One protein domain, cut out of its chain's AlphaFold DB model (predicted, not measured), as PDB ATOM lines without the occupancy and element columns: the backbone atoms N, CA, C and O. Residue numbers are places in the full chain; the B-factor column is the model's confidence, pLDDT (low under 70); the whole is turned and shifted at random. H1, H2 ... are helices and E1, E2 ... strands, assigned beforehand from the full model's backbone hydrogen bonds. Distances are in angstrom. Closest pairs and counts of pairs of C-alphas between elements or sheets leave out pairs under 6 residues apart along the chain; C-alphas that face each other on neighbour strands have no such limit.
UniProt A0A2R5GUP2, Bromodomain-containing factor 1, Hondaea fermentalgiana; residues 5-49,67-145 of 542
ATOM      1  N   MET A   5     178.254 158.511 199.199       96.19
ATOM      2  CA  MET A   5     177.864 159.889 198.928       96.19
ATOM      3  C   MET A   5     178.273 160.717 200.143       96.19
ATOM      4  O   MET A   5     177.727 160.507 201.227       96.19
ATOM      5  N   ARG A   6     179.238 161.625 199.990       96.88
ATOM      6  CA  ARG A   6     179.731 162.485 201.074       96.88
ATOM      7  C   ARG A   6     179.543 163.948 200.695       96.88
ATOM      8  O   ARG A   6     179.917 164.372 199.603       96.88
ATOM      9  N   GLY A   7     178.936 164.712 201.593       96.19
ATOM     10  CA  GLY A   7     178.542 166.085 201.312       96.19
ATOM     11  C   GLY A   7     177.974 166.794 202.530       96.19
ATOM     12  O   GLY A   7     177.975 166.242 203.631       96.19
ATOM     13  N   THR A   8     177.462 167.999 202.322       96.75
ATOM     14  CA  THR A   8     176.898 168.836 203.383       96.75
ATOM     15  C   THR A   8     175.380 168.859 203.261       96.75
ATOM     16  O   THR A   8     174.843 169.065 202.174       96.75
ATOM     17  N   LEU A   9     174.685 168.632 204.375       96.31
ATOM     18  CA  LEU A   9     173.255 168.874 204.527       96.31
ATOM     19  C   LEU A   9     173.070 170.256 205.162       96.31
ATOM     20  O   LEU A   9     173.403 170.451 206.328       96.31
ATOM     21  N   ALA A  10     172.530 171.206 204.408       94.88
ATOM     22  CA  ALA A  10     172.313 172.583 204.845       94.88
ATOM     23  C   ALA A  10     170.906 173.063 204.467       94.88
ATOM     24  O   ALA A  10     170.169 172.374 203.759       94.88
ATOM     25  N   LYS A  11     170.518 174.251 204.934       91.81
ATOM     26  CA  LYS A  11     169.363 174.969 204.382       91.81
ATOM     27  C   LYS A  11     169.837 175.943 203.311       91.81
ATOM     28  O   LYS A  11     170.796 176.672 203.546       91.81
ATOM     29  N   ASP A  12     169.152 175.968 202.175       88.44
ATOM     30  CA  ASP A  12     169.359 176.986 201.147       88.44
ATOM     31  C   ASP A  12     168.770 178.351 201.564       88.44
ATOM     32  O   ASP A  12     168.146 178.495 202.621       88.44
ATOM     33  N   GLY A  13     168.928 179.365 200.706       82.56
ATOM     34  CA  GLY A  13     168.368 180.705 200.925       82.56
ATOM     35  C   GLY A  13     166.832 180.773 200.977       82.56
ATOM     36  O   GLY A  13     166.293 181.793 201.395       82.56
ATOM     37  N   SER A  14     166.121 179.704 200.598       85.69
ATOM     38  CA  SER A  14     164.664 179.568 200.756       85.69
ATOM     39  C   SER A  14     164.262 178.844 202.054       85.69
ATOM     40  O   SER A  14     163.076 178.712 202.359       85.69
ATOM     41  N   GLY A  15     165.239 178.373 202.840       83.81
ATOM     42  CA  GLY A  15     165.032 177.579 204.051       83.81
ATOM     43  C   GLY A  15     164.802 176.085 203.793       83.81
ATOM     44  O   GLY A  15     164.517 175.341 204.740       83.81
ATOM     45  N   LYS A  16     164.926 175.627 202.542       88.69
ATOM     46  CA  LYS A  16     164.753 174.228 202.137       88.69
ATOM     47  C   LYS A  16     166.023 173.438 202.440       88.69
ATOM     48  O   LYS A  16     167.126 173.922 202.223       88.69
ATOM     49  N   LEU A  17     165.877 172.214 202.948       93.25
ATOM     50  CA  LEU A  17     167.026 171.347 203.220       93.25
ATOM     51  C   LEU A  17     167.578 170.756 201.919       93.25
ATOM     52  O   LEU A  17     166.846 170.077 201.197       93.25
ATOM     53  N   VAL A  18     168.867 170.981 201.670       96.06
ATOM     54  CA  VAL A  18     169.629 170.511 200.510       96.06
ATOM     55  C   VAL A  18     170.834 169.710 201.003       96.06
ATOM     56  O   VAL A  18     171.554 170.147 201.896       96.06
ATOM     57  N   PHE A  19     171.028 168.520 200.440       97.06
ATOM     58  CA  PHE A  19     172.184 167.652 200.633       97.06
ATOM     59  C   PHE A  19     172.956 167.550 199.323       97.06
ATOM     60  O   PHE A  19     172.463 166.960 198.361       97.06
ATOM     61  N   GLU A  20     174.164 168.095 199.289       96.50
ATOM     62  CA  GLU A  20     174.991 168.145 198.084       96.50
ATOM     63  C   GLU A  20     176.457 167.848 198.375       96.50
ATOM     64  O   GLU A  20     176.943 168.036 199.491       96.50
ATOM     65  N   GLY A  21     177.163 167.342 197.368       95.25
ATOM     66  CA  GLY A  21     178.559 166.955 197.510       95.25
ATOM     67  C   GLY A  21     179.023 166.036 196.391       95.25
ATOM     68  O   GLY A  21     178.617 166.181 195.236       95.25
ATOM     69  N   ARG A  22     179.893 165.086 196.742       94.19
ATOM     70  CA  ARG A  22     180.512 164.142 195.808       94.19
ATOM     71  C   ARG A  22     180.212 162.702 196.181       94.19
ATOM     72  O   ARG A  22     180.207 162.330 197.355       94.19
ATOM     73  N   TRP A  23     179.970 161.884 195.170       94.38
ATOM     74  CA  TRP A  23     179.806 160.452 195.334       94.38
ATOM     75  C   TRP A  23     180.821 159.692 194.485       94.38
ATOM     76  O   TRP A  23     181.278 160.191 193.454       94.38
ATOM     77  N   ALA A  24     181.153 158.486 194.935       91.94
ATOM     78  CA  ALA A  24     182.056 157.577 194.248       91.94
ATOM     79  C   ALA A  24     181.634 156.111 194.457       91.94
ATOM     80  O   ALA A  24     180.775 155.794 195.293       91.94
ATOM     81  N   MET A  25     182.208 155.198 193.669       89.44
ATOM     82  CA  MET A  25     181.854 153.773 193.698       89.44
ATOM     83  C   MET A  25     182.402 153.039 194.929       89.44
ATOM     84  O   MET A  25     181.758 152.092 195.401       89.44
ATOM     85  N   GLN A  26     183.546 153.482 195.456       89.06
ATOM     86  CA  GLN A  26     184.137 153.037 196.716       89.06
ATOM     87  C   GLN A  26     184.535 154.233 197.594       89.06
ATOM     88  O   GLN A  26     184.560 155.377 197.152       89.06
ATOM     89  N   GLU A  27     184.842 153.971 198.864       88.25
ATOM     90  CA  GLU A  27     185.200 155.018 199.830       88.25
ATOM     91  C   GLU A  27     186.613 155.576 199.627       88.25
ATOM     92  O   GLU A  27     186.813 156.778 199.772       88.25
ATOM     93  N   ALA A  28     187.561 154.740 199.191       86.44
ATOM     94  CA  ALA A  28     188.908 155.177 198.817       86.44
ATOM     95  C   ALA A  28     188.898 156.180 197.643       86.44
ATOM     96  O   ALA A  28     189.697 157.115 197.615       86.44
ATOM     97  N   ASP A  29     187.944 156.033 196.718       87.69
ATOM     98  CA  ASP A  29     187.808 156.888 195.536       87.69
ATOM     99  C   ASP A  29     187.422 158.339 195.892       87.69
ATOM    100  O   ASP A  29     187.683 159.241 195.101       87.69
ATOM    101  N   LEU A  30     186.850 158.598 197.083       85.69
ATOM    102  CA  LEU A  30     186.454 159.951 197.517       85.69
ATOM    103  C   LEU A  30     187.630 160.934 197.622       85.69
ATOM    104  O   LEU A  30     187.415 162.147 197.575       85.69
ATOM    105  N   ALA A  31     188.857 160.431 197.778       82.38
ATOM    106  CA  ALA A  31     190.068 161.249 197.767       82.38
ATOM    107  C   ALA A  31     190.468 161.690 196.345       82.38
ATOM    108  O   ALA A  31     191.122 162.720 196.184       82.38
ATOM    109  N   ASN A  32     190.064 160.945 195.309       83.06
ATOM    110  CA  ASN A  32     190.389 161.258 193.924       83.06
ATOM    111  C   ASN A  32     189.247 162.039 193.256       83.06
ATOM    112  O   ASN A  32     188.185 161.500 192.943       83.06
ATOM    113  N   VAL A  33     189.503 163.319 192.980       80.38
ATOM    114  CA  VAL A  33     188.555 164.223 192.310       80.38
ATOM    115  C   VAL A  33     188.110 163.691 190.944       80.38
ATOM    116  O   VAL A  33     186.953 163.882 190.581       80.38
ATOM    117  N   GLU A  34     188.985 162.997 190.210       79.75
ATOM    118  CA  GLU A  34     188.674 162.462 188.879       79.75
ATOM    119  C   GLU A  34     187.729 161.254 188.918       79.75
ATOM    120  O   GLU A  34     187.042 161.018 187.933       79.75
ATOM    121  N   LEU A  35     187.642 160.532 190.044       82.25
ATOM    122  CA  LEU A  35     186.740 159.382 190.245       82.25
ATOM    123  C   LEU A  35     185.436 159.757 190.975       82.25
ATOM    124  O   LEU A  35     184.595 158.901 191.257       82.25
ATOM    125  N   CYS A  36     185.282 161.040 191.309       88.06
ATOM    126  CA  CYS A  36     184.142 161.584 192.029       88.06
ATOM    127  C   CYS A  36     183.198 162.341 191.097       88.06
ATOM    128  O   CYS A  36     183.616 163.218 190.342       88.06
ATOM    129  N   ALA A  37     181.897 162.120 191.257       90.31
ATOM    130  CA  ALA A  37     180.875 162.864 190.531       90.31
ATOM    131  C   ALA A  37     179.957 163.658 191.478       90.31
ATOM    132  O   ALA A  37     179.769 163.262 192.634       90.31
ATOM    133  N   PRO A  38     179.384 164.791 191.031       93.56
ATOM    134  CA  PRO A  38     178.496 165.593 191.858       93.56
ATOM    135  C   PRO A  38     177.142 164.908 192.084       93.56
ATOM    136  O   PRO A  38     176.654 164.115 191.271       93.56
ATOM    137  N   PHE A  39     176.509 165.260 193.198       95.00
ATOM    138  CA  PHE A  39     175.111 164.951 193.475       95.00
ATOM    139  C   PHE A  39     174.453 166.098 194.249       95.00
ATOM    140  O   PHE A  39     175.130 166.856 194.944       95.00
ATOM    141  N   GLN A  40     173.123 166.169 194.185       96.19
ATOM    142  CA  GLN A  40     172.314 167.098 194.976       96.19
ATOM    143  C   GLN A  40     170.927 166.495 195.236       96.19
ATOM    144  O   GLN A  40     170.294 165.980 194.314       96.19
ATOM    145  N   TYR A  41     170.448 166.552 196.480       96.19
ATOM    146  CA  TYR A  41     169.108 166.133 196.899       96.19
ATOM    147  C   TYR A  41     168.466 167.222 197.740       96.19
ATOM    148  O   TYR A  41     169.041 167.688 198.713       96.19
ATOM    149  N   GLU A  42     167.227 167.555 197.426       95.94
ATOM    150  CA  GLU A  42     166.451 168.564 198.123       95.94
ATOM    151  C   GLU A  42     165.264 167.899 198.817       95.94
ATOM    152  O   GLU A  42     164.590 167.040 198.239       95.94
ATOM    153  N   ARG A  43     164.965 168.310 200.048       94.94
ATOM    154  CA  ARG A  43     163.797 167.822 200.783       94.94
ATOM    155  C   ARG A  43     162.520 168.343 200.123       94.94
ATOM    156  O   ARG A  43     162.300 169.552 200.055       94.94
ATOM    157  N   THR A  44     161.662 167.440 199.661       94.00
ATOM    158  CA  THR A  44     160.409 167.761 198.959       94.00
ATOM    159  C   THR A  44     159.164 167.650 199.829       94.00
ATOM    160  O   THR A  44     158.143 168.234 199.481       94.00
ATOM    161  N   GLY A  45     159.218 166.935 200.955       90.75
ATOM    162  CA  GLY A  45     158.058 166.781 201.832       90.75
ATOM    163  C   GLY A  45     158.331 165.961 203.088       90.75
ATOM    164  O   GLY A  45     159.444 165.487 203.324       90.75
ATOM    165  N   ASP A  46     157.299 165.806 203.910       89.56
ATOM    166  CA  ASP A  46     157.304 164.881 205.042       89.56
ATOM    167  C   ASP A  46     157.087 163.429 204.564       89.56
ATOM    168  O   ASP A  46     156.781 163.172 203.398       89.56
ATOM    169  N   LEU A  47     157.305 162.455 205.449       86.44
ATOM    170  CA  LEU A  47     157.123 161.038 205.117       86.44
ATOM    171  C   LEU A  47     155.630 160.686 205.010       86.44
ATOM    172  O   LEU A  47     154.834 161.204 205.795       86.44
ATOM    173  N   PRO A  48     155.236 159.764 204.111       78.56
ATOM    174  CA  PRO A  48     153.859 159.291 204.052       78.56
ATOM    175  C   PRO A  48     153.489 158.571 205.357       78.56
ATOM    176  O   PRO A  48     154.091 157.557 205.718       78.56
ATOM    177  N   VAL A  49     152.481 159.095 206.056       74.56
ATOM    178  CA  VAL A  49     151.927 158.475 207.265       74.56
ATOM    179  C   VAL A  49     151.273 157.149 206.877       74.56
ATOM    180  O   VAL A  49     150.376 157.115 206.034       74.56
ATOM    181  N   CYS A  67     166.916 172.537 213.368       75.69
ATOM    182  CA  CYS A  67     167.490 171.195 213.216       75.69
ATOM    183  C   CYS A  67     167.668 170.813 211.731       75.69
ATOM    184  O   CYS A  67     166.756 170.995 210.914       75.69
ATOM    185  N   LEU A  68     168.841 170.272 211.386       84.50
ATOM    186  CA  LEU A  68     169.172 169.752 210.053       84.50
ATOM    187  C   LEU A  68     168.677 168.312 209.874       84.50
ATOM    188  O   LEU A  68     168.282 167.932 208.773       84.50
ATOM    189  N   ALA A  69     168.631 167.529 210.958       87.69
ATOM    190  CA  ALA A  69     168.251 166.113 210.988       87.69
ATOM    191  C   ALA A  69     166.735 165.852 210.778       87.69
ATOM    192  O   ALA A  69     166.106 165.034 211.457       87.69
ATOM    193  N   ARG A  70     166.102 166.552 209.826       90.44
ATOM    194  CA  ARG A  70     164.654 166.508 209.577       90.44
ATOM    195  C   ARG A  70     164.278 165.440 208.547       90.44
ATOM    196  O   ARG A  70     164.238 165.696 207.341       90.44
ATOM    197  N   SER A  71     163.900 164.264 209.049       92.94
ATOM    198  CA  SER A  71     163.401 163.122 208.263       92.94
ATOM    199  C   SER A  71     162.325 163.529 207.247       92.94
ATOM    200  O   SER A  71     161.472 164.364 207.554       92.94
ATOM    201  N   GLY A  72     162.338 162.960 206.042       93.50
ATOM    202  CA  GLY A  72     161.421 163.357 204.971       93.50
ATOM    203  C   GLY A  72     161.649 162.646 203.640       93.50
ATOM    204  O   GLY A  72     162.493 161.757 203.512       93.50
ATOM    205  N   LEU A  73     160.869 163.063 202.645       95.38
ATOM    206  CA  LEU A  73     161.088 162.729 201.244       95.38
ATOM    207  C   LEU A  73     162.058 163.732 200.621       95.38
ATOM    208  O   LEU A  73     161.969 164.934 200.871       95.38
ATOM    209  N   PHE A  74     162.954 163.220 199.788       96.19
ATOM    210  CA  PHE A  74     163.925 163.975 199.015       96.19
ATOM    211  C   PHE A  74     163.770 163.652 197.522       96.19
ATOM    212  O   PHE A  74     163.396 162.539 197.133       96.19
ATOM    213  N   ALA A  75     164.072 164.624 196.670       95.44
ATOM    214  CA  ALA A  75     164.238 164.440 195.233       95.44
ATOM    215  C   ALA A  75     165.541 165.107 194.803       95.44
ATOM    216  O   ALA A  75     165.964 166.085 195.409       95.44
ATOM    217  N   GLY A  76     166.199 164.569 193.787       93.44
ATOM    218  CA  GLY A  76     167.557 164.986 193.482       93.44
ATOM    219  C   GLY A  76     168.131 164.319 192.253       93.44
ATOM    220  O   GLY A  76     167.415 163.718 191.448       93.44
ATOM    221  N   PHE A  77     169.445 164.416 192.124       92.38
ATOM    222  CA  PHE A  77     170.209 163.711 191.118       92.38
ATOM    223  C   PHE A  77     171.586 163.315 191.638       92.38
ATOM    224  O   PHE A  77     172.116 163.898 192.583       92.38
ATOM    225  N   PHE A  78     172.181 162.349 190.957       90.38
ATOM    226  CA  PHE A  78     173.612 162.100 190.981       90.38
ATOM    227  C   PHE A  78     174.065 161.844 189.545       90.38
ATOM    228  O   PHE A  78     173.342 161.212 188.767       90.38
ATOM    229  N   ASP A  79     175.230 162.361 189.176       86.00
ATOM    230  CA  ASP A  79     175.775 162.150 187.838       86.00
ATOM    231  C   ASP A  79     176.674 160.914 187.854       86.00
ATOM    232  O   ASP A  79     177.520 160.774 188.728       86.00
ATOM    233  N   VAL A  80     176.499 159.992 186.910       80.69
ATOM    234  CA  VAL A  80     177.449 158.892 186.699       80.69
ATOM    235  C   VAL A  80     178.448 159.341 185.653       80.69
ATOM    236  O   VAL A  80     178.069 159.535 184.498       80.69
ATOM    237  N   GLN A  81     179.711 159.507 186.056       65.56
ATOM    238  CA  GLN A  81     180.819 159.688 185.122       65.56
ATOM    239  C   GLN A  81     180.797 158.551 184.096       65.56
ATOM    240  O   GLN A  81     180.883 157.374 184.443       65.56
ATOM    241  N   GLY A  82     180.628 158.922 182.828       57.09
ATOM    242  CA  GLY A  82     180.881 158.020 181.713       57.09
ATOM    243  C   GLY A  82     182.380 157.928 181.430       57.09
ATOM    244  O   GLY A  82     183.197 158.534 182.118       57.09
ATOM    245  N   VAL A  83     182.735 157.236 180.348       45.59
ATOM    246  CA  VAL A  83     184.133 157.081 179.897       45.59
ATOM    247  C   VAL A  83     184.760 158.427 179.465       45.59
ATOM    248  O   VAL A  83     185.968 158.525 179.279       45.59
ATOM    249  N   SER A  84     183.962 159.496 179.352       39.91
ATOM    250  CA  SER A  84     184.446 160.877 179.272       39.91
ATOM    251  C   SER A  84     183.546 161.852 180.054       39.91
ATOM    252  O   SER A  84     182.361 161.558 180.261       39.91
ATOM    253  N   PRO A  85     184.043 163.056 180.419       47.88
ATOM    254  CA  PRO A  85     183.244 164.096 181.083       47.88
ATOM    255  C   PRO A  85     181.985 164.516 180.304       47.88
ATOM    256  O   PRO A  85     181.015 164.988 180.887       47.88
ATOM    257  N   GLN A  86     181.981 164.312 178.984       49.16
ATOM    258  CA  GLN A  86     180.874 164.641 178.079       49.16
ATOM    259  C   GLN A  86     179.794 163.542 178.023       49.16
ATOM    260  O   GLN A  86     178.742 163.746 177.425       49.16
ATOM    261  N   GLN A  87     180.038 162.375 178.632       50.97
ATOM    262  CA  GLN A  87     179.095 161.249 178.715       50.97
ATOM    263  C   GLN A  87     178.470 161.081 180.113       50.97
ATOM    264  O   GLN A  87     177.872 160.040 180.398       50.97
ATOM    265  N   ALA A  88     178.597 162.089 180.985       59.34
ATOM    266  CA  ALA A  88     178.014 162.072 182.322       59.34
ATOM    267  C   ALA A  88     176.495 161.815 182.266       59.34
ATOM    268  O   ALA A  88     175.714 162.620 181.757       59.34
ATOM    269  N   SER A  89     176.069 160.662 182.777       75.06
ATOM    270  CA  SER A  89     174.665 160.254 182.772       75.06
ATOM    271  C   SER A  89     173.993 160.707 184.060       75.06
ATOM    272  O   SER A  89     174.238 160.139 185.121       75.06
ATOM    273  N   LYS A  90     173.126 161.718 183.968       84.38
ATOM    274  CA  LYS A  90     172.380 162.265 185.109       84.38
ATOM    275  C   LYS A  90     171.240 161.337 185.537       84.38
ATOM    276  O   LYS A  90     170.266 161.145 184.803       84.38
ATOM    277  N   PHE A  91     171.330 160.770 186.739       86.19
ATOM    278  CA  PHE A  91     170.278 159.939 187.329       86.19
ATOM    279  C   PHE A  91     169.408 160.775 188.266       86.19
ATOM    280  O   PHE A  91     169.748 160.983 189.426       86.19
ATOM    281  N   THR A  92     168.259 161.237 187.768       90.19
ATOM    282  CA  THR A  92     167.232 161.884 188.598       90.19
ATOM    283  C   THR A  92     166.505 160.863 189.470       90.19
ATOM    284  O   THR A  92     166.040 159.830 188.983       90.19
ATOM    285  N   GLU A  93     166.326 161.198 190.744       92.00
ATOM    286  CA  GLU A  93     165.588 160.406 191.724       92.00
ATOM    287  C   GLU A  93     164.464 161.228 192.351       92.00
ATOM    288  O   GLU A  93     164.589 162.432 192.575       92.00
ATOM    289  N   LYS A  94     163.341 160.568 192.638       91.75
ATOM    290  CA  LYS A  94     162.164 161.173 193.269       91.75
ATOM    291  C   LYS A  94     161.713 160.284 194.421       91.75
ATOM    292  O   LYS A  94     161.802 159.062 194.318       91.75
ATOM    293  N   ASN A  95     161.184 160.898 195.477       91.69
ATOM    294  CA  ASN A  95     160.626 160.216 196.650       91.69
ATOM    295  C   ASN A  95     161.642 159.327 197.395       91.69
ATOM    296  O   ASN A  95     161.287 158.278 197.933       91.69
ATOM    297  N   VAL A  96     162.909 159.746 197.441       95.12
ATOM    298  CA  VAL A  96     163.935 159.092 198.258       95.12
ATOM    299  C   VAL A  96     163.629 159.385 199.721       95.12
ATOM    300  O   VAL A  96     163.618 160.532 200.151       95.12
ATOM    301  N   THR A  97     163.342 158.344 200.492       95.88
ATOM    302  CA  THR A  97     163.120 158.456 201.934       95.88
ATOM    303  C   THR A  97     164.465 158.584 202.632       95.88
ATOM    304  O   THR A  97     165.297 157.690 202.477       95.88
ATOM    305  N   ILE A  98     164.657 159.642 203.424       96.19
ATOM    306  CA  ILE A  98     165.794 159.791 204.343       96.19
ATOM    307  C   ILE A  98     165.245 160.036 205.750       96.19
ATOM    308  O   ILE A  98     164.374 160.883 205.960       96.19
ATOM    309  N   THR A  99     165.737 159.263 206.711       94.38
ATOM    310  CA  THR A  99     165.356 159.307 208.119       94.38
ATOM    311  C   THR A  99     166.585 159.440 209.003       94.38
ATOM    312  O   THR A  99     167.622 158.826 208.751       94.38
ATOM    313  N   PHE A 100     166.442 160.234 210.058       93.19
ATOM    314  CA  PHE A 100     167.477 160.490 211.048       93.19
ATOM    315  C   PHE A 100     167.022 159.952 212.403       93.19
ATOM    316  O   PHE A 100     165.883 160.177 212.814       93.19
ATOM    317  N   ALA A 101     167.912 159.256 213.102       89.38
ATOM    318  CA  ALA A 101     167.701 158.815 214.475       89.38
ATOM    319  C   ALA A 101     168.957 159.109 215.300       89.38
ATOM    320  O   ALA A 101     170.057 158.696 214.918       89.38
ATOM    321  N   LYS A 102     168.795 159.838 216.412       86.25
ATOM    322  CA  LYS A 102     169.905 160.248 217.283       86.25
ATOM    323  C   LYS A 102     170.653 159.011 217.796       86.25
ATOM    324  O   LYS A 102     170.016 158.059 218.243       86.25
ATOM    325  N   ARG A 103     171.987 159.002 217.698       79.56
ATOM    326  CA  ARG A 103     172.790 157.806 218.014       79.56
ATOM    327  C   ARG A 103     173.068 157.628 219.507       79.56
ATOM    328  O   ARG A 103     173.225 156.501 219.961       79.56
ATOM    329  N   SER A 104     173.128 158.733 220.247       66.44
ATOM    330  CA  SER A 104     173.415 158.761 221.681       66.44
ATOM    331  C   SER A 104     172.312 159.484 222.452       66.44
ATOM    332  O   SER A 104     171.720 160.449 221.964       66.44
ATOM    333  N   SER A 105     172.055 159.038 223.682       61.28
ATOM    334  CA  SER A 105     171.225 159.750 224.657       61.28
ATOM    335  C   SER A 105     171.956 160.929 225.317       61.28
ATOM    336  O   SER A 105     171.298 161.763 225.937       61.28
ATOM    337  N   SER A 106     173.281 161.054 225.153       62.12
ATOM    338  CA  SER A 106     174.046 162.233 225.588       62.12
ATOM    339  C   SER A 106     173.507 163.506 224.920       62.12
ATOM    340  O   SER A 106     173.175 163.526 223.733       62.12
ATOM    341  N   SER A 107     173.399 164.601 225.676       58.91
ATOM    342  CA  SER A 107     172.944 165.892 225.132       58.91
ATOM    343  C   SER A 107     173.962 166.504 224.151       58.91
ATOM    344  O   SER A 107     173.574 167.166 223.193       58.91
ATOM    345  N   ALA A 108     175.254 166.230 224.366       63.94
ATOM    346  CA  ALA A 108     176.364 166.843 223.639       63.94
ATOM    347  C   ALA A 108     176.541 166.339 222.194       63.94
ATOM    348  O   ALA A 108     176.836 167.138 221.307       63.94
ATOM    349  N   ASP A 109     176.342 165.041 221.936       68.12
ATOM    350  CA  ASP A 109     176.631 164.459 220.622       68.12
ATOM    351  C   ASP A 109     175.490 164.722 219.631       68.12
ATOM    352  O   ASP A 109     174.447 164.059 219.644       68.12
ATOM    353  N   LYS A 110     175.714 165.667 218.713       84.25
ATOM    354  CA  LYS A 110     174.811 165.989 217.593       84.25
ATOM    355  C   LYS A 110     174.957 165.027 216.401       84.25
ATOM    356  O   LYS A 110     174.794 165.416 215.247       84.25
ATOM    357  N   VAL A 111     175.268 163.759 216.680       89.62
ATOM    358  CA  VAL A 111     175.472 162.718 215.663       89.62
ATOM    359  C   VAL A 111     174.208 161.874 215.500       89.62
ATOM    360  O   VAL A 111     173.708 161.237 216.436       89.62
ATOM    361  N   PHE A 112     173.704 161.838 214.271       91.56
ATOM    362  CA  PHE A 112     172.504 161.112 213.880       91.56
ATOM    363  C   PHE A 112     172.863 159.955 212.953       91.56
ATOM    364  O   PHE A 112     173.565 160.119 211.959       91.56
ATOM    365  N   SER A 113     172.317 158.777 213.244       92.62
ATOM    366  CA  SER A 113     172.290 157.685 212.275       92.62
ATOM    367  C   SER A 113     171.294 158.012 211.162       92.62
ATOM    368  O   SER A 113     170.167 158.437 211.429       92.62
ATOM    369  N   VAL A 114     171.717 157.812 209.918       95.62
ATOM    370  CA  VAL A 114     170.936 158.069 208.708       95.62
ATOM    371  C   VAL A 114     170.522 156.736 208.103       95.62
ATOM    372  O   VAL A 114     171.349 155.851 207.867       95.62
ATOM    373  N   LYS A 115     169.229 156.579 207.830       96.00
ATOM    374  CA  LYS A 115     168.676 155.435 207.101       96.00
ATOM    375  C   LYS A 115     167.769 155.933 205.992       96.00
ATOM    376  O   LYS A 115     167.211 157.019 206.065       96.00
ATOM    377  N   GLY A 116     167.604 155.141 204.945       95.44
ATOM    378  CA  GLY A 116     166.746 155.545 203.846       95.44
ATOM    379  C   GLY A 116     166.486 154.454 202.831       95.44
ATOM    380  O   GLY A 116     167.033 153.354 202.904       95.44
ATOM    381  N   SER A 117     165.627 154.766 201.870       95.00
ATOM    382  CA  SER A 117     165.372 153.895 200.726       95.00
ATOM    383  C   SER A 117     164.789 154.675 199.560       95.00
ATOM    384  O   SER A 117     164.144 155.708 199.749       95.00
ATOM    385  N   GLY A 118     164.988 154.159 198.355       93.50
ATOM    386  CA  GLY A 118     164.413 154.722 197.145       93.50
ATOM    387  C   GLY A 118     164.410 153.720 196.001       93.50
ATOM    388  O   GLY A 118     164.762 152.545 196.154       93.50
ATOM    389  N   THR A 119     163.982 154.194 194.838       90.94
ATOM    390  CA  THR A 119     163.938 153.424 193.595       90.94
ATOM    391  C   THR A 119     164.354 154.311 192.436       90.94
ATOM    392  O   THR A 119     163.835 155.417 192.296       90.94
ATOM    393  N   ASN A 120     165.238 153.813 191.578       89.88
ATOM    394  CA  ASN A 120     165.638 154.478 190.340       89.88
ATOM    395  C   ASN A 120     165.703 153.471 189.174       89.88
ATOM    396  O   ASN A 120     165.270 152.325 189.304       89.88
ATOM    397  N   LYS A 121     166.265 153.888 188.032       84.06
ATOM    398  CA  LYS A 121     166.422 153.042 186.831       84.06
ATOM    399  C   LYS A 121     167.238 151.757 187.072       84.06
ATOM    400  O   LYS A 121     167.000 150.764 186.391       84.06
ATOM    401  N   LEU A 122     168.179 151.762 188.021       83.75
ATOM    402  CA  LEU A 122     169.018 150.606 188.364       83.75
ATOM    403  C   LEU A 122     168.261 149.608 189.259       83.75
ATOM    404  O   LEU A 122     168.401 148.394 189.102       83.75
ATOM    405  N   GLY A 123     167.396 150.107 190.147       88.31
ATOM    406  CA  GLY A 123     166.484 149.287 190.942       88.31
ATOM    407  C   GLY A 123     166.076 149.935 192.262       88.31
ATOM    408  O   GLY A 123     166.191 151.146 192.450       88.31
ATOM    409  N   LYS A 124     165.600 149.102 193.193       91.50
ATOM    410  CA  LYS A 124     165.363 149.497 194.586       91.50
ATOM    411  C   LYS A 124     166.684 149.513 195.351       91.50
ATOM    412  O   LYS A 124     167.459 148.561 195.251       91.50
ATOM    413  N   PHE A 125     166.898 150.559 196.138       93.38
ATOM    414  CA  PHE A 125     168.078 150.717 196.977       93.38
ATOM    415  C   PHE A 125     167.720 151.106 198.411       93.38
ATOM    416  O   PHE A 125     166.660 151.677 198.687       93.38
ATOM    417  N   THR A 126     168.643 150.813 199.316       95.56
ATOM    418  CA  THR A 126     168.673 151.271 200.704       95.56
ATOM    419  C   THR A 126     169.841 152.226 200.913       95.56
ATOM    420  O   THR A 126     170.861 152.151 200.227       95.56
ATOM    421  N   LEU A 127     169.665 153.146 201.857       96.50
ATOM    422  CA  LEU A 127     170.660 154.118 202.292       96.50
ATOM    423  C   LEU A 127     170.979 153.863 203.768       96.50
ATOM    424  O   LEU A 127     170.076 153.613 204.571       96.50
ATOM    425  N   SER A 128     172.258 153.933 204.117       96.62
ATOM    426  CA  SER A 128     172.777 153.768 205.479       96.62
ATOM    427  C   SER A 128     173.933 154.736 205.676       96.62
ATOM    428  O   SER A 128     174.786 154.823 204.800       96.62
ATOM    429  N   GLY A 129     173.976 155.479 206.772       95.88
ATOM    430  CA  GLY A 129     174.955 156.549 206.908       95.88
ATOM    431  C   GLY A 129     174.880 157.279 208.233       95.88
ATOM    432  O   GLY A 129     174.220 156.827 209.170       95.88
ATOM    433  N   GLU A 130     175.559 158.417 208.289       95.25
ATOM    434  CA  GLU A 130     175.724 159.238 209.487       95.25
ATOM    435  C   GLU A 130     175.724 160.723 209.105       95.25
ATOM    436  O   GLU A 130     176.259 161.098 208.060       95.25
ATOM    437  N   LEU A 131     175.099 161.545 209.946       94.38
ATOM    438  CA  LEU A 131     175.096 163.006 209.886       94.38
ATOM    439  C   LEU A 131     175.693 163.523 211.193       94.38
ATOM    440  O   LEU A 131     175.174 163.211 212.266       94.38
ATOM    441  N   ASP A 132     176.718 164.358 211.095       92.75
ATOM    442  CA  ASP A 132     177.091 165.277 212.164       92.75
ATOM    443  C   ASP A 132     176.368 166.610 211.928       92.75
ATOM    444  O   ASP A 132     176.663 167.338 210.983       92.75
ATOM    445  N   GLU A 133     175.390 166.933 212.775       88.81
ATOM    446  CA  GLU A 133     174.623 168.180 212.662       88.81
ATOM    447  C   GLU A 133     175.439 169.418 213.087       88.81
ATOM    448  O   GLU A 133     175.038 170.536 212.772       88.81
ATOM    449  N   SER A 134     176.589 169.260 213.758       88.38
ATOM    450  CA  SER A 134     177.444 170.403 214.114       88.38
ATOM    451  C   SER A 134     178.203 170.973 212.910       88.38
ATOM    452  O   SER A 134     178.265 172.191 212.757       88.38
ATOM    453  N   SER A 135     178.708 170.108 212.025       90.44
ATOM    454  CA  SER A 135     179.346 170.492 210.756       90.44
ATOM    455  C   SER A 135     178.398 170.471 209.550       90.44
ATOM    456  O   SER A 135     178.739 170.984 208.486       90.44
ATOM    457  N   GLY A 136     177.227 169.839 209.682       92.12
ATOM    458  CA  GLY A 136     176.339 169.509 208.565       92.12
ATOM    459  C   GLY A 136     176.875 168.387 207.666       92.12
ATOM    460  O   GLY A 136     176.232 168.049 206.671       92.12
ATOM    461  N   LEU A 137     178.036 167.799 207.980       95.12
ATOM    462  CA  LEU A 137     178.657 166.757 207.169       95.12
ATOM    463  C   LEU A 137     177.841 165.463 207.257       95.12
ATOM    464  O   LEU A 137     177.685 164.871 208.326       95.12
ATOM    465  N   MET A 138     177.365 164.990 206.106       95.94
ATOM    466  CA  MET A 138     176.624 163.743 205.982       95.94
ATOM    467  C   MET A 138     177.322 162.785 205.016       95.94
ATOM    468  O   MET A 138     177.678 163.145 203.892       95.94
ATOM    469  N   THR A 139     177.486 161.538 205.455       96.62
ATOM    470  CA  THR A 139     178.015 160.440 204.636       96.62
ATOM    471  C   THR A 139     176.963 159.345 204.536       96.62
ATOM    472  O   THR A 139     176.523 158.807 205.550       96.62
ATOM    473  N   ILE A 140     176.550 159.010 203.314       97.00
ATOM    474  CA  ILE A 140     175.559 157.973 203.017       97.00
ATOM    475  C   ILE A 140     176.171 156.914 202.104       97.00
ATOM    476  O   ILE A 140     176.590 157.195 200.986       97.00
ATOM    477  N   PHE A 141     176.111 155.666 202.543       96.25
ATOM    478  CA  PHE A 141     176.363 154.485 201.734       96.25
ATOM    479  C   PHE A 141     175.064 153.955 201.128       96.25
ATOM    480  O   PHE A 141     174.050 153.808 201.823       96.25
ATOM    481  N   ARG A 142     175.117 153.608 199.844       94.50
ATOM    482  CA  ARG A 142     174.008 153.055 199.065       94.50
ATOM    483  C   ARG A 142     174.212 151.565 198.799       94.50
ATOM    484  O   ARG A 142     175.310 151.118 198.479       94.50
ATOM    485  N   GLU A 143     173.123 150.809 198.857       92.50
ATOM    486  CA  GLU A 143     173.095 149.382 198.538       92.50
ATOM    487  C   GLU A 143     171.884 149.066 197.652       92.50
ATOM    488  O   GLU A 143     170.764 149.466 197.964       92.50
ATOM    489  N   TYR A 144     172.099 148.374 196.530       89.69
ATOM    490  CA  TYR A 144     171.023 147.952 195.629       89.69
ATOM    491  C   TYR A 144     170.591 146.525 195.942       89.69
ATOM    492  O   TYR A 144     171.424 145.626 196.038       89.69
ATOM    493  N   ALA A 145     169.280 146.297 196.026       80.25
ATOM    494  CA  ALA A 145     168.755 144.950 196.194       80.25
ATOM    495  C   ALA A 145     169.094 144.096 194.953       80.25
ATOM    496  O   ALA A 145     168.795 144.524 193.829       80.25
TER     497      ALA A 145
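What this domain is: This is residues 5 to 49 and 67 to 145 of the 542 residues of the protein "Bromodomain-containing factor 1" of Hondaea fermentalgiana (UniProt A0A2R5GUP2). Eight strands, E1 to E8, stand round a closed barrel in chain order, with E8 back beside E1, and one short helix, H1, sits outside the wall by the end of E2. The loops from E4 to E5 and from E5 to E6 reach out at opposite ends of the longest axis, and E5, the longest strand, bends in the wall between them. The printed part has 124 residues with eight named strands and one named helix, in the order E1 E2 H1 E3 E4 E5 E6 E7 E8; neighbours round the ring are antiparallel and the class is mostly strand. It is compact, with a radius of gyration of the C-alphas of 14.6 A and spans of 47 by 34 by 33 A.

How they stand to each other: E1, residues 5 to 11, and E2, residues 17 to 24, form a hairpin at 165 degrees, with N 8 and O 20 2.9 A apart. H1, residues 28 to 31, is on the barrel and outside it, at a height over the sheet of 8.0 A and only just over E2, on which 3 of its 4 C-alphas fall; the closest C-alphas of the two are those of Ala 24 and Leu 30, 6.0 A apart. H1 is too short for an O i to N i+4 pair; its one O i to N i+3 pair is within hydrogen-bond range. E3, residues 37 to 45, lies on the other side of E2 from E1, with N 41 and O 19 at 2.8 A. E4, residues 72 to 80, is antiparallel to E3, with N 42 and O 75 at 2.8 A. E4 begins a meander, each strand the antiparallel neighbour of the one before, with E5, residues 89 to 102, E6, residues 111 to 119, E7, residues 124 to 132, and E8, residues 137 to 144. Its hairpins show N 93 and O 76 at 2.8 A, N 99 and O 115 at 2.8 A, N 114 and O 129 at 2.8 A, and N 141 and O 128 at 2.7 A. E8 and E1 close the ring at 130 degrees, with N 140 and O 5 at 2.8 A. Among the pairs that are apart are E1 and E5, and E4 and E8.

Where its parts are: E1 begins at C-alpha 5, (177.864, 159.889, 198.928). E5 measures 34.8 A from first to last C-alpha and bends by 68 degrees at residue 94; E3 measures 25.8 A, E6 26.6 A and E7 26.4 A. E8 ends at C-alpha 144, (171.023, 147.952, 195.629).

The domain as a whole: The C-alphas of Gln 86 and Ser 106 are the two farthest apart, at 48.1 A. Residues 50 to 66 are not printed, and C-alphas 49 and 67 are 21.0 A apart across this cut between E3 and E4. Of the links that are printed whole, none is long. Mean pLDDT of the printed part is 86.8; residues 81 to 88 and 104 to 109 are under 70.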